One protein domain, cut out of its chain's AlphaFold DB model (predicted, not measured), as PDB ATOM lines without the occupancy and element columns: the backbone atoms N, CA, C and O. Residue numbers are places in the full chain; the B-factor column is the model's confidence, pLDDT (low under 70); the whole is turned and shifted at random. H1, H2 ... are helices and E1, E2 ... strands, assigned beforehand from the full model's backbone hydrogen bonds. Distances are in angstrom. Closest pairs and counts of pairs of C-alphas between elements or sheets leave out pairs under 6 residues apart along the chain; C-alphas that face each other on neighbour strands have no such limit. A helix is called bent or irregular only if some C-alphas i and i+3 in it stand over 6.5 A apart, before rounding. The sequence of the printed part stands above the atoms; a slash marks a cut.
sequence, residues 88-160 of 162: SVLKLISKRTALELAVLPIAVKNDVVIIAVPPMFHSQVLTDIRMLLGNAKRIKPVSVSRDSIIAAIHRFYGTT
ATOM      1  N   SER A  88     -29.625  37.872  22.450       92.62
ATOM      2  CA  SER A  88     -31.081  37.685  22.534       92.62
ATOM      3  C   SER A  88     -31.858  38.883  21.979       92.62
ATOM      4  O   SER A  88     -32.921  38.713  21.385       92.62
ATOM      5  N   VAL A  89     -31.314  40.095  22.130       93.62
ATOM      6  CA  VAL A  89     -31.907  41.341  21.628       93.62
ATOM      7  C   VAL A  89     -31.733  41.453  20.114       93.62
ATOM      8  O   VAL A  89     -32.664  41.860  19.421       93.62
ATOM      9  N   LEU A  90     -30.582  41.030  19.583       93.69
ATOM     10  CA  LEU A  90     -30.320  41.011  18.139       93.69
ATOM     11  C   LEU A  90     -31.263  40.061  17.393       93.69
ATOM     12  O   LEU A  90     -31.678  40.363  16.279       93.69
ATOM     13  N   LYS A  91     -31.676  38.956  18.025       92.75
ATOM     14  CA  LYS A  91     -32.629  37.992  17.446       92.75
ATOM     15  C   LYS A  91     -34.042  38.550  17.247       92.75
ATOM     16  O   LYS A  91     -34.829  37.934  16.537       92.75
ATOM     17  N   LEU A  92     -34.378  39.698  17.847       92.56
ATOM     18  CA  LEU A  92     -35.693  40.326  17.679       92.56
ATOM     19  C   LEU A  92     -35.932  40.830  16.254       92.56
ATOM     20  O   LEU A  92     -37.076  40.890  15.814       92.56
ATOM     21  N   ILE A  93     -34.868  41.225  15.554       94.06
ATOM     22  CA  ILE A  93     -34.936  41.750  14.192       94.06
ATOM     23  C   ILE A  93     -33.915  40.984  13.360       94.06
ATOM     24  O   ILE A  93     -32.740  40.923  13.713       94.06
ATOM     25  N   SER A  94     -34.346  40.392  12.245       94.31
ATOM     26  CA  SER A  94     -33.418  39.687  11.360       94.31
ATOM     27  C   SER A  94     -32.368  40.652  10.793       94.31
ATOM     28  O   SER A  94     -32.668  41.818  10.532       94.31
ATOM     29  N   LYS A  95     -31.151  40.159  10.530       94.69
ATOM     30  CA  LYS A  95     -30.068  40.943   9.907       94.69
ATOM     31  C   LYS A  95     -30.522  41.660   8.635       94.69
ATOM     32  O   LYS A  95     -30.206  42.828   8.426       94.69
ATOM     33  N   ARG A  96     -31.280  40.953   7.793       94.75
ATOM     34  CA  ARG A  96     -31.817  41.489   6.542       94.75
ATOM     35  C   ARG A  96     -32.726  42.688   6.805       94.75
ATOM     36  O   ARG A  96     -32.501  43.750   6.240       94.75
ATOM     37  N   THR A  97     -33.686  42.539   7.713       94.56
ATOM     38  CA  THR A  97     -34.619  43.612   8.081       94.56
ATOM     39  C   THR A  97     -33.908  44.789   8.754       94.56
ATOM     40  O   THR A  97     -34.232  45.942   8.481       94.56
ATOM     41  N   ALA A  98     -32.910  44.512   9.599       95.50
ATOM     42  CA  ALA A  98     -32.082  45.531  10.235       95.50
ATOM     43  C   ALA A  98     -31.344  46.394   9.195       95.50
ATOM     44  O   ALA A  98     -31.322  47.616   9.323       95.50
ATOM     45  N   LEU A  99     -30.795  45.782   8.137       95.12
ATOM     46  CA  LEU A  99     -30.146  46.497   7.030       95.12
ATOM     47  C   LEU A  99     -31.146  47.269   6.160       95.12
ATOM     48  O   LEU A  99     -30.900  48.433   5.849       95.12
ATOM     49  N   GLU A 100     -32.265  46.640   5.789       94.56
ATOM     50  CA  GLU A 100     -33.305  47.246   4.945       94.56
ATOM     51  C   GLU A 100     -33.884  48.514   5.590       94.56
ATOM     52  O   GLU A 100     -33.987  49.552   4.936       94.56
ATOM     53  N   LEU A 101     -34.192  48.457   6.890       94.38
ATOM     54  CA  LEU A 101     -34.746  49.586   7.643       94.38
ATOM     55  C   LEU A 101     -33.669  50.487   8.273       94.38
ATOM     56  O   LEU A 101     -33.996  51.525   8.846       94.38
ATOM     57  N   ALA A 102     -32.391  50.104   8.168       95.88
ATOM     58  CA  ALA A 102     -31.259  50.734   8.845       95.88
ATOM     59  C   ALA A 102     -31.514  50.954  10.348       95.88
ATOM     60  O   ALA A 102     -31.391  52.071  10.854       95.88
ATOM     61  N   VAL A 103     -31.880  49.882  11.059       95.88
ATOM     62  CA  VAL A 103     -32.205  49.904  12.494       95.88
ATOM     63  C   VAL A 103     -31.457  48.843  13.273       95.88
ATOM     64  O   VAL A 103     -31.182  47.761  12.762       95.88
ATOM     65  N   LEU A 104     -31.171  49.136  14.540       95.81
ATOM     66  CA  LEU A 104     -30.472  48.207  15.422       95.81
ATOM     67  C   LEU A 104     -31.145  48.154  16.798       95.81
ATOM     68  O   LEU A 104     -31.211  49.184  17.478       95.81
ATOM     69  N   PRO A 105     -31.639  46.989  17.248       95.38
ATOM     70  CA  PRO A 105     -32.125  46.846  18.611       95.38
ATOM     71  C   PRO A 105     -30.930  46.876  19.578       95.38
ATOM     72  O   PRO A 105     -29.985  46.106  19.445       95.38
ATOM     73  N   ILE A 106     -30.963  47.798  20.542       95.31
ATOM     74  CA  ILE A 106     -29.857  48.051  21.479       95.31
ATOM     75  C   ILE A 106     -30.037  47.242  22.764       95.31
ATOM     76  O   ILE A 106     -29.099  46.634  23.268       95.31
ATOM     77  N   ALA A 107     -31.240  47.284  23.339       95.25
ATOM     78  CA  ALA A 107     -31.548  46.631  24.605       95.25
ATOM     79  C   ALA A 107     -33.057  46.435  24.768       95.25
ATOM     80  O   ALA A 107     -33.857  47.162  24.177       95.25
ATOM     81  N   VAL A 108     -33.440  45.512  25.649       94.25
ATOM     82  CA  VAL A 108     -34.816  45.371  26.135       94.25
ATOM     83  C   VAL A 108     -34.824  45.601  27.640       94.25
ATOM     84  O   VAL A 108     -34.066  44.965  28.368       94.25
ATOM     85  N   LYS A 109     -35.656  46.529  28.122       91.62
ATOM     86  CA  LYS A 109     -35.811  46.826  29.555       91.62
ATOM     87  C   LYS A 109     -37.282  47.020  29.886       91.62
ATOM     88  O   LYS A 109     -37.909  47.886  29.289       91.62
ATOM     89  N   ASN A 110     -37.816  46.273  30.852       91.00
ATOM     90  CA  ASN A 110     -39.210  46.398  31.309       91.00
ATOM     91  C   ASN A 110     -40.225  46.387  30.150       91.00
ATOM     92  O   ASN A 110     -41.086  47.260  30.078       91.00
ATOM     93  N   ASP A 111     -40.064  45.454  29.207       89.56
ATOM     94  CA  ASP A 111     -40.903  45.340  28.000       89.56
ATOM     95  C   ASP A 111     -40.829  46.545  27.030       89.56
ATOM     96  O   ASP A 111     -41.640  46.717  26.115       89.56
ATOM     97  N   VAL A 112     -39.808  47.390  27.203       93.06
ATOM     98  CA  VAL A 112     -39.455  48.469  26.282       93.06
ATOM     99  C   VAL A 112     -38.251  48.047  25.448       93.06
ATOM    100  O   VAL A 112     -37.164  47.821  25.983       93.06
ATOM    101  N   VAL A 113     -38.426  47.983  24.129       93.62
ATOM    102  CA  VAL A 113     -37.345  47.749  23.167       93.62
ATOM    103  C   VAL A 113     -36.725  49.091  22.797       93.62
ATOM    104  O   VAL A 113     -37.396  49.974  22.257       93.62
ATOM    105  N   ILE A 114     -35.445  49.256  23.110       94.44
ATOM    106  CA  ILE A 114     -34.661  50.434  22.743       94.44
ATOM    107  C   ILE A 114     -34.032  50.173  21.378       94.44
ATOM    108  O   ILE A 114     -33.302  49.193  21.226       94.44
ATOM    109  N   ILE A 115     -34.304  51.030  20.394       94.56
ATOM    110  CA  ILE A 115     -33.894  50.811  19.000       94.56
ATOM    111  C   ILE A 115     -33.176  52.045  18.462       94.56
ATOM    112  O   ILE A 115     -33.710  53.150  18.544       94.56
ATOM    113  N   ALA A 116     -31.986  51.856  17.896       95.06
ATOM    114  CA  ALA A 116     -31.285  52.884  17.138       95.06
ATOM    115  C   ALA A 116     -31.945  53.056  15.767       95.06
ATOM    116  O   ALA A 116     -32.110  52.078  15.035       95.06
ATOM    117  N   VAL A 117     -32.309  54.289  15.425       94.38
ATOM    118  CA  VAL A 117     -33.015  54.639  14.187       94.38
ATOM    119  C   VAL A 117     -32.458  55.938  13.591       94.38
ATOM    120  O   VAL A 117     -32.034  56.824  14.338       94.38
ATOM    121  N   PRO A 118     -32.464  56.102  12.258       92.31
ATOM    122  CA  PRO A 118     -32.016  57.334  11.624       92.31
ATOM    123  C   PRO A 118     -32.995  58.490  11.896       92.31
ATOM    124  O   PRO A 118     -34.213  58.292  11.841       92.31
ATOM    125  N   PRO A 119     -32.503  59.721  12.144       86.44
ATOM    126  CA  PRO A 119     -33.346  60.854  12.543       86.44
ATOM    127  C   PRO A 119     -34.393  61.238  11.485       86.44
ATOM    128  O   PRO A 119     -35.494  61.651  11.833       86.44
ATOM    129  N   MET A 120     -34.079  61.055  10.199       82.38
ATOM    130  CA  MET A 120     -34.940  61.460   9.080       82.38
ATOM    131  C   MET A 120     -36.154  60.544   8.853       82.38
ATOM    132  O   MET A 120     -37.126  60.977   8.246       82.38
ATOM    133  N   PHE A 121     -36.125  59.295   9.334       81.69
ATOM    134  CA  PHE A 121     -37.143  58.277   9.010       81.69
ATOM    135  C   PHE A 121     -37.909  57.776  10.237       81.69
ATOM    136  O   PHE A 121     -38.447  56.671  10.254       81.69
ATOM    137  N   HIS A 122     -37.964  58.602  11.280       78.12
ATOM    138  CA  HIS A 122     -38.404  58.195  12.607       78.12
ATOM    139  C   HIS A 122     -39.820  57.591  12.643       78.12
ATOM    140  O   HIS A 122     -40.021  56.539  13.234       78.12
ATOM    141  N   SER A 123     -40.811  58.217  12.006       86.56
ATOM    142  CA  SER A 123     -42.220  57.798  12.104       86.56
ATOM    143  C   SER A 123     -42.553  56.539  11.297       86.56
ATOM    144  O   SER A 123     -43.255  55.656  11.796       86.56
ATOM    145  N   GLN A 124     -42.051  56.450  10.066       90.12
ATOM    146  CA  GLN A 124     -42.330  55.331   9.165       90.12
ATOM    147  C   GLN A 124     -41.660  54.050   9.665       90.12
ATOM    148  O   GLN A 124     -42.337  53.059   9.918       90.12
ATOM    149  N   VAL A 125     -40.360  54.124   9.956       91.56
ATOM    150  CA  VAL A 125     -39.575  52.983  10.440       91.56
ATOM    151  C   VAL A 125     -40.121  52.444  11.765       91.56
ATOM    152  O   VAL A 125     -40.198  51.237  11.966       91.56
ATOM    153  N   LEU A 126     -40.564  53.319  12.673       91.38
ATOM    154  CA  LEU A 126     -41.196  52.879  13.919       91.38
ATOM    155  C   LEU A 126     -42.506  52.128  13.696       91.38
ATOM    156  O   LEU A 126     -42.824  51.233  14.477       91.38
ATOM    157  N   THR A 127     -43.271  52.494  12.670       92.31
ATOM    158  CA  THR A 127     -44.523  51.808  12.335       92.31
ATOM    159  C   THR A 127     -44.228  50.397  11.836       92.31
ATOM    160  O   THR A 127     -44.790  49.440  12.367       92.31
ATOM    161  N   ASP A 128     -43.264  50.262  10.925       92.50
ATOM    162  CA  ASP A 128     -42.849  48.969  10.375       92.50
ATOM    163  C   ASP A 128     -42.314  48.041  11.475       92.50
ATOM    164  O   ASP A 128     -42.701  46.876  11.576       92.50
ATOM    165  N   ILE A 129     -41.490  48.567  12.387       92.50
ATOM    166  CA  ILE A 129     -40.956  47.776  13.503       92.50
ATOM    167  C   ILE A 129     -42.050  47.367  14.493       92.50
ATOM    168  O   ILE A 129     -42.013  46.251  15.010       92.50
ATOM    169  N   ARG A 130     -43.036  48.233  14.768       92.50
ATOM    170  CA  ARG A 130     -44.182  47.862  15.619       92.50
ATOM    171  C   ARG A 130     -44.971  46.708  15.018       92.50
ATOM    172  O   ARG A 130     -45.369  45.812  15.755       92.50
ATOM    173  N   MET A 131     -45.156  46.707  13.699       91.50
ATOM    174  CA  MET A 131     -45.806  45.594  13.010       91.50
ATOM    175  C   MET A 131     -44.993  44.301  13.127       91.50
ATOM    176  O   MET A 131     -45.568  43.248  13.381       91.50
ATOM    177  N   LEU A 132     -43.664  44.385  13.005       91.25
ATOM    178  CA  LEU A 132     -42.768  43.227  13.093       91.25
ATOM    179  C   LEU A 132     -42.687  42.620  14.501       91.25
ATOM    180  O   LEU A 132     -42.711  41.403  14.650       91.25
ATOM    181  N   LEU A 133     -42.579  43.454  15.539       88.50
ATOM    182  CA  LEU A 133     -42.435  43.003  16.932       88.50
ATOM    183  C   LEU A 133     -43.777  42.700  17.618       88.50
ATOM    184  O   LEU A 133     -43.791  42.175  18.735       88.50
ATOM    185  N   GLY A 134     -44.887  43.041  16.961       86.31
ATOM    186  CA  GLY A 134     -46.231  43.003  17.518       86.31
ATOM    187  C   GLY A 134     -46.533  44.194  18.435       86.31
ATOM    188  O   GLY A 134     -45.661  44.755  19.100       86.31
ATOM    189  N   ASN A 135     -47.817  44.552  18.528       77.38
ATOM    190  CA  ASN A 135     -48.303  45.713  19.293       77.38
ATOM    191  C   ASN A 135     -48.110  45.610  20.821       77.38
ATOM    192  O   ASN A 135     -48.438  46.554  21.537       77.38
ATOM    193  N   ALA A 136     -47.615  44.480  21.331       67.81
ATOM    194  CA  ALA A 136     -47.441  44.257  22.764       67.81
ATOM    195  C   ALA A 136     -46.261  45.047  23.350       67.81
ATOM    196  O   ALA A 136     -46.336  45.490  24.492       67.81
ATOM    197  N   LYS A 137     -45.192  45.270  22.570       84.56
ATOM    198  CA  LYS A 137     -43.948  45.857  23.085       84.56
ATOM    199  C   LYS A 137     -43.897  47.364  22.884       84.56
ATOM    200  O   LYS A 137     -44.171  47.888  21.802       84.56
ATOM    201  N   ARG A 138     -43.463  48.086  23.919       91.75
ATOM    202  CA  ARG A 138     -43.213  49.530  23.816       91.75
ATOM    203  C   ARG A 138     -41.883  49.756  23.107       91.75
ATOM    204  O   ARG A 138     -40.889  49.123  23.437       91.75
ATOM    205  N   ILE A 139     -41.837  50.685  22.157       92.81
ATOM    206  CA  ILE A 139     -40.600  51.008  21.435       92.81
ATOM    207  C   ILE A 139     -40.096  52.374  21.874       92.81
ATOM    208  O   ILE A 139     -40.823  53.365  21.781       92.81
ATOM    209  N   LYS A 140     -38.839  52.421  22.323       92.81
ATOM    210  CA  LYS A 140     -38.108  53.653  22.611       92.81
ATOM    211  C   LYS A 140     -37.029  53.866  21.542       92.81
ATOM    212  O   LYS A 140     -35.971  53.241  21.617       92.81
ATOM    213  N   PRO A 141     -37.269  54.736  20.560       92.75
ATOM    214  CA  PRO A 141     -36.258  55.047  19.565       92.75
ATOM    215  C   PRO A 141     -35.122  55.904  20.134       92.75
ATOM    216  O   PRO A 141     -35.326  56.730  21.027       92.75
ATOM    217  N   VAL A 142     -33.934  55.732  19.561       91.94
ATOM    218  CA  VAL A 142     -32.744  56.556  19.772       91.94
ATOM    219  C   VAL A 142     -32.229  56.989  18.406       91.94
ATOM    220  O   VAL A 142     -31.929  56.147  17.563       91.94
ATOM    221  N   SER A 143     -32.105  58.295  18.185       90.69
ATOM    222  CA  SER A 143     -31.587  58.826  16.925       90.69
ATOM    223  C   SER A 143     -30.078  58.619  16.814       90.69
ATOM    224  O   SER A 143     -29.323  59.101  17.657       90.69
ATOM    225  N   VAL A 144     -29.641  57.926  15.764       92.06
ATOM    226  CA  VAL A 144     -28.223  57.685  15.448       92.06
ATOM    227  C   VAL A 144     -28.008  57.888  13.945       92.06
ATOM    228  O   VAL A 144     -28.948  57.747  13.160       92.06
ATOM    229  N   SER A 145     -26.798  58.260  13.516       92.06
ATOM    230  CA  SER A 145     -26.509  58.378  12.084       92.06
ATOM    231  C   SER A 145     -26.645  57.020  11.391       92.06
ATOM    232  O   SER A 145     -26.309  55.969  11.947       92.06
ATOM    233  N   ARG A 146     -27.140  57.045  10.152       93.38
ATOM    234  CA  ARG A 146     -27.366  55.833   9.358       93.38
ATOM    235  C   ARG A 146     -26.080  55.020   9.194       93.38
ATOM    236  O   ARG A 146     -26.110  53.807   9.371       93.38
ATOM    237  N   ASP A 147     -24.964  55.692   8.926       93.88
ATOM    238  CA  ASP A 147     -23.667  55.045   8.712       93.88
ATOM    239  C   ASP A 147     -23.176  54.324   9.971       93.88
ATOM    240  O   ASP A 147     -22.698  53.194   9.892       93.88
ATOM    241  N   SER A 148     -23.365  54.928  11.151       94.19
ATOM    242  CA  SER A 148     -23.027  54.282  12.424       94.19
ATOM    243  C   SER A 148     -23.915  53.072  12.707       94.19
ATOM    244  O   SER A 148     -23.418  52.061  13.200       94.19
ATOM    245  N   ILE A 149     -25.208  53.134  12.362       95.06
ATOM    246  CA  ILE A 149     -26.115  51.986  12.498       95.06
ATOM    247  C   ILE A 149     -25.678  50.844  11.574       95.06
ATOM    248  O   ILE A 149     -25.552  49.713  12.033       95.06
ATOM    249  N   ILE A 150     -25.397  51.128  10.299       95.56
ATOM    250  CA  ILE A 150     -24.958  50.118   9.324       95.56
ATOM    251  C   ILE A 150     -23.647  49.464   9.779       95.56
ATOM    252  O   ILE A 150     -23.560  48.235   9.824       95.56
ATOM    253  N   ALA A 151     -22.657  50.260  10.192       94.94
ATOM    254  CA  ALA A 151     -21.393  49.746  10.719       94.94
ATOM    255  C   ALA A 151     -21.606  48.830  11.939       94.94
ATOM    256  O   ALA A 151     -21.031  47.742  12.016       94.94
ATOM    257  N   ALA A 152     -22.487  49.228  12.862       95.25
ATOM    258  CA  ALA A 152     -22.833  48.419  14.024       95.25
ATOM    259  C   ALA A 152     -23.560  47.118  13.637       95.25
ATOM    260  O   ALA A 152     -23.228  46.062  14.170       95.25
ATOM    261  N   ILE A 153     -24.490  47.149  12.675       95.12
ATOM    262  CA  ILE A 153     -25.171  45.943  12.171       95.12
ATOM    263  C   ILE A 153     -24.151  44.944  11.617       95.12
ATOM    264  O   ILE A 153     -24.189  43.770  11.983       95.12
ATOM    265  N   HIS A 154     -23.210  45.397  10.782       94.19
ATOM    266  CA  HIS A 154     -22.165  44.524  10.240       94.19
ATOM    267  C   HIS A 154     -21.311  43.890  11.340       94.19
ATOM    268  O   HIS A 154     -21.016  42.699  11.266       94.19
ATOM    269  N   ARG A 155     -20.968  44.657  12.381       93.56
ATOM    270  CA  ARG A 155     -20.193  44.169  13.524       93.56
ATOM    271  C   ARG A 155     -20.951  43.125  14.346       93.56
ATOM    272  O   ARG A 155     -20.402  42.064  14.614       93.56
ATOM    273  N   PHE A 156     -22.183  43.422  14.757       93.50
ATOM    274  CA  PHE A 156     -22.928  42.584  15.704       93.50
ATOM    275  C   PHE A 156     -23.583  41.360  15.052       93.50
ATOM    276  O   PHE A 156     -23.574  40.282  15.640       93.50
ATOM    277  N   TYR A 157     -24.122  41.492  13.836       91.50
ATOM    278  CA  TYR A 157     -24.707  40.349  13.125       91.50
ATOM    279  C   TYR A 157     -23.655  39.510  12.393       91.50
ATOM    280  O   TYR A 157     -23.881  38.333  12.139       91.50
ATOM    281  N   GLY A 158     -22.496  40.087  12.053       83.69
ATOM    282  CA  GLY A 158     -21.387  39.330  11.466       83.69
ATOM    283  C   GLY A 158     -20.846  38.247  12.400       83.69
ATOM    284  O   GLY A 158     -20.407  37.206  11.930       83.69
ATOM    285  N   THR A 159     -20.934  38.457  13.716       71.81
ATOM    286  CA  THR A 159     -20.478  37.494  14.729       71.81
ATOM    287  C   THR A 159     -21.477  36.382  15.050       71.81
ATOM    288  O   THR A 159     -21.089  35.396  15.663       71.81
ATOM    289  N   THR A 160     -22.758  36.526  14.695       60.44
ATOM    290  CA  THR A 160     -23.813  35.565  15.079       60.44
ATOM    291  C   THR A 160     -24.119  34.500  14.025       60.44
ATOM    292  O   THR A 160     -24.821  33.548  14.344       60.44
TER     293      THR A 160
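AT A GLANCE: This is residues 88 to 160 of the 162 residues of the protein "T2SSE_N domain-containing protein" of Bacteroidetes bacterium (UniProt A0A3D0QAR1). A small sheet of three strands has H2 over one face, covering E2 and E3, while H1 and H3 run side by side at the end where E1 begins and E2 ends. The printed part has 73 residues, with three named helices and three named strands in the order H1, E1, E2, H2, E3, H3 along the chain; the sheet, in the order E1, E2, E3, is mixed, and the class is mixed, helices and strands. The whole is compact, radius of gyration of the C-alphas 11.1 A, spanning 29 by 28 by 18 A.

IN THESE COORDINATES: H1, residues 95 to 101, starts at C-alpha (-30.068, 40.943, 9.907) and is 10.1 A long. E1 is 104 to 109, 15.2 A; E2 112 to 117, 15.0 A. H2, 119 to 133, 20.5 A, is irregular: C-alphas 120 and 123 are 8.7 A apart. E3 is 138 to 143, 16.4 A; H3, 146 to 158, 17.7 A, ends at (-21.387, 39.330, 11.466).

HOW THE PARTS SIT: The hairpin E1 and E2 is antiparallel, N 106 to O 114 2.8 A. E2 and E3 are parallel, N 115 to O 140 3.0 A; with H2 they form a strand-helix-strand unit, two parallel strands joined through a helix, its crossover right-handed. H2 is on the sheet at a height of 9.1 A; its closest C-alphas with E3 are Pro 119 and Ser 143, 5.1 A. H1 only grazes the sheet. H1 and H3 touch, closest C-alphas Lys 95 and Tyr 157, 6.3 A, at a shallow tilt of 11 degrees, opposite ways. H3 is on the sheet, closest C-alphas Ile 149 and Leu 104 of E1, 6.5 A. In H1 and H3 every O i to N i+4 pair is within hydrogen-bond range; in H2, 9 of 11.

THE WHOLE: The C-alphas farthest apart, Ser 123 and Thr 159, are 29.9 A apart. The printed part has no cut and no long link; residues 136 and 160 are under pLDDT 70.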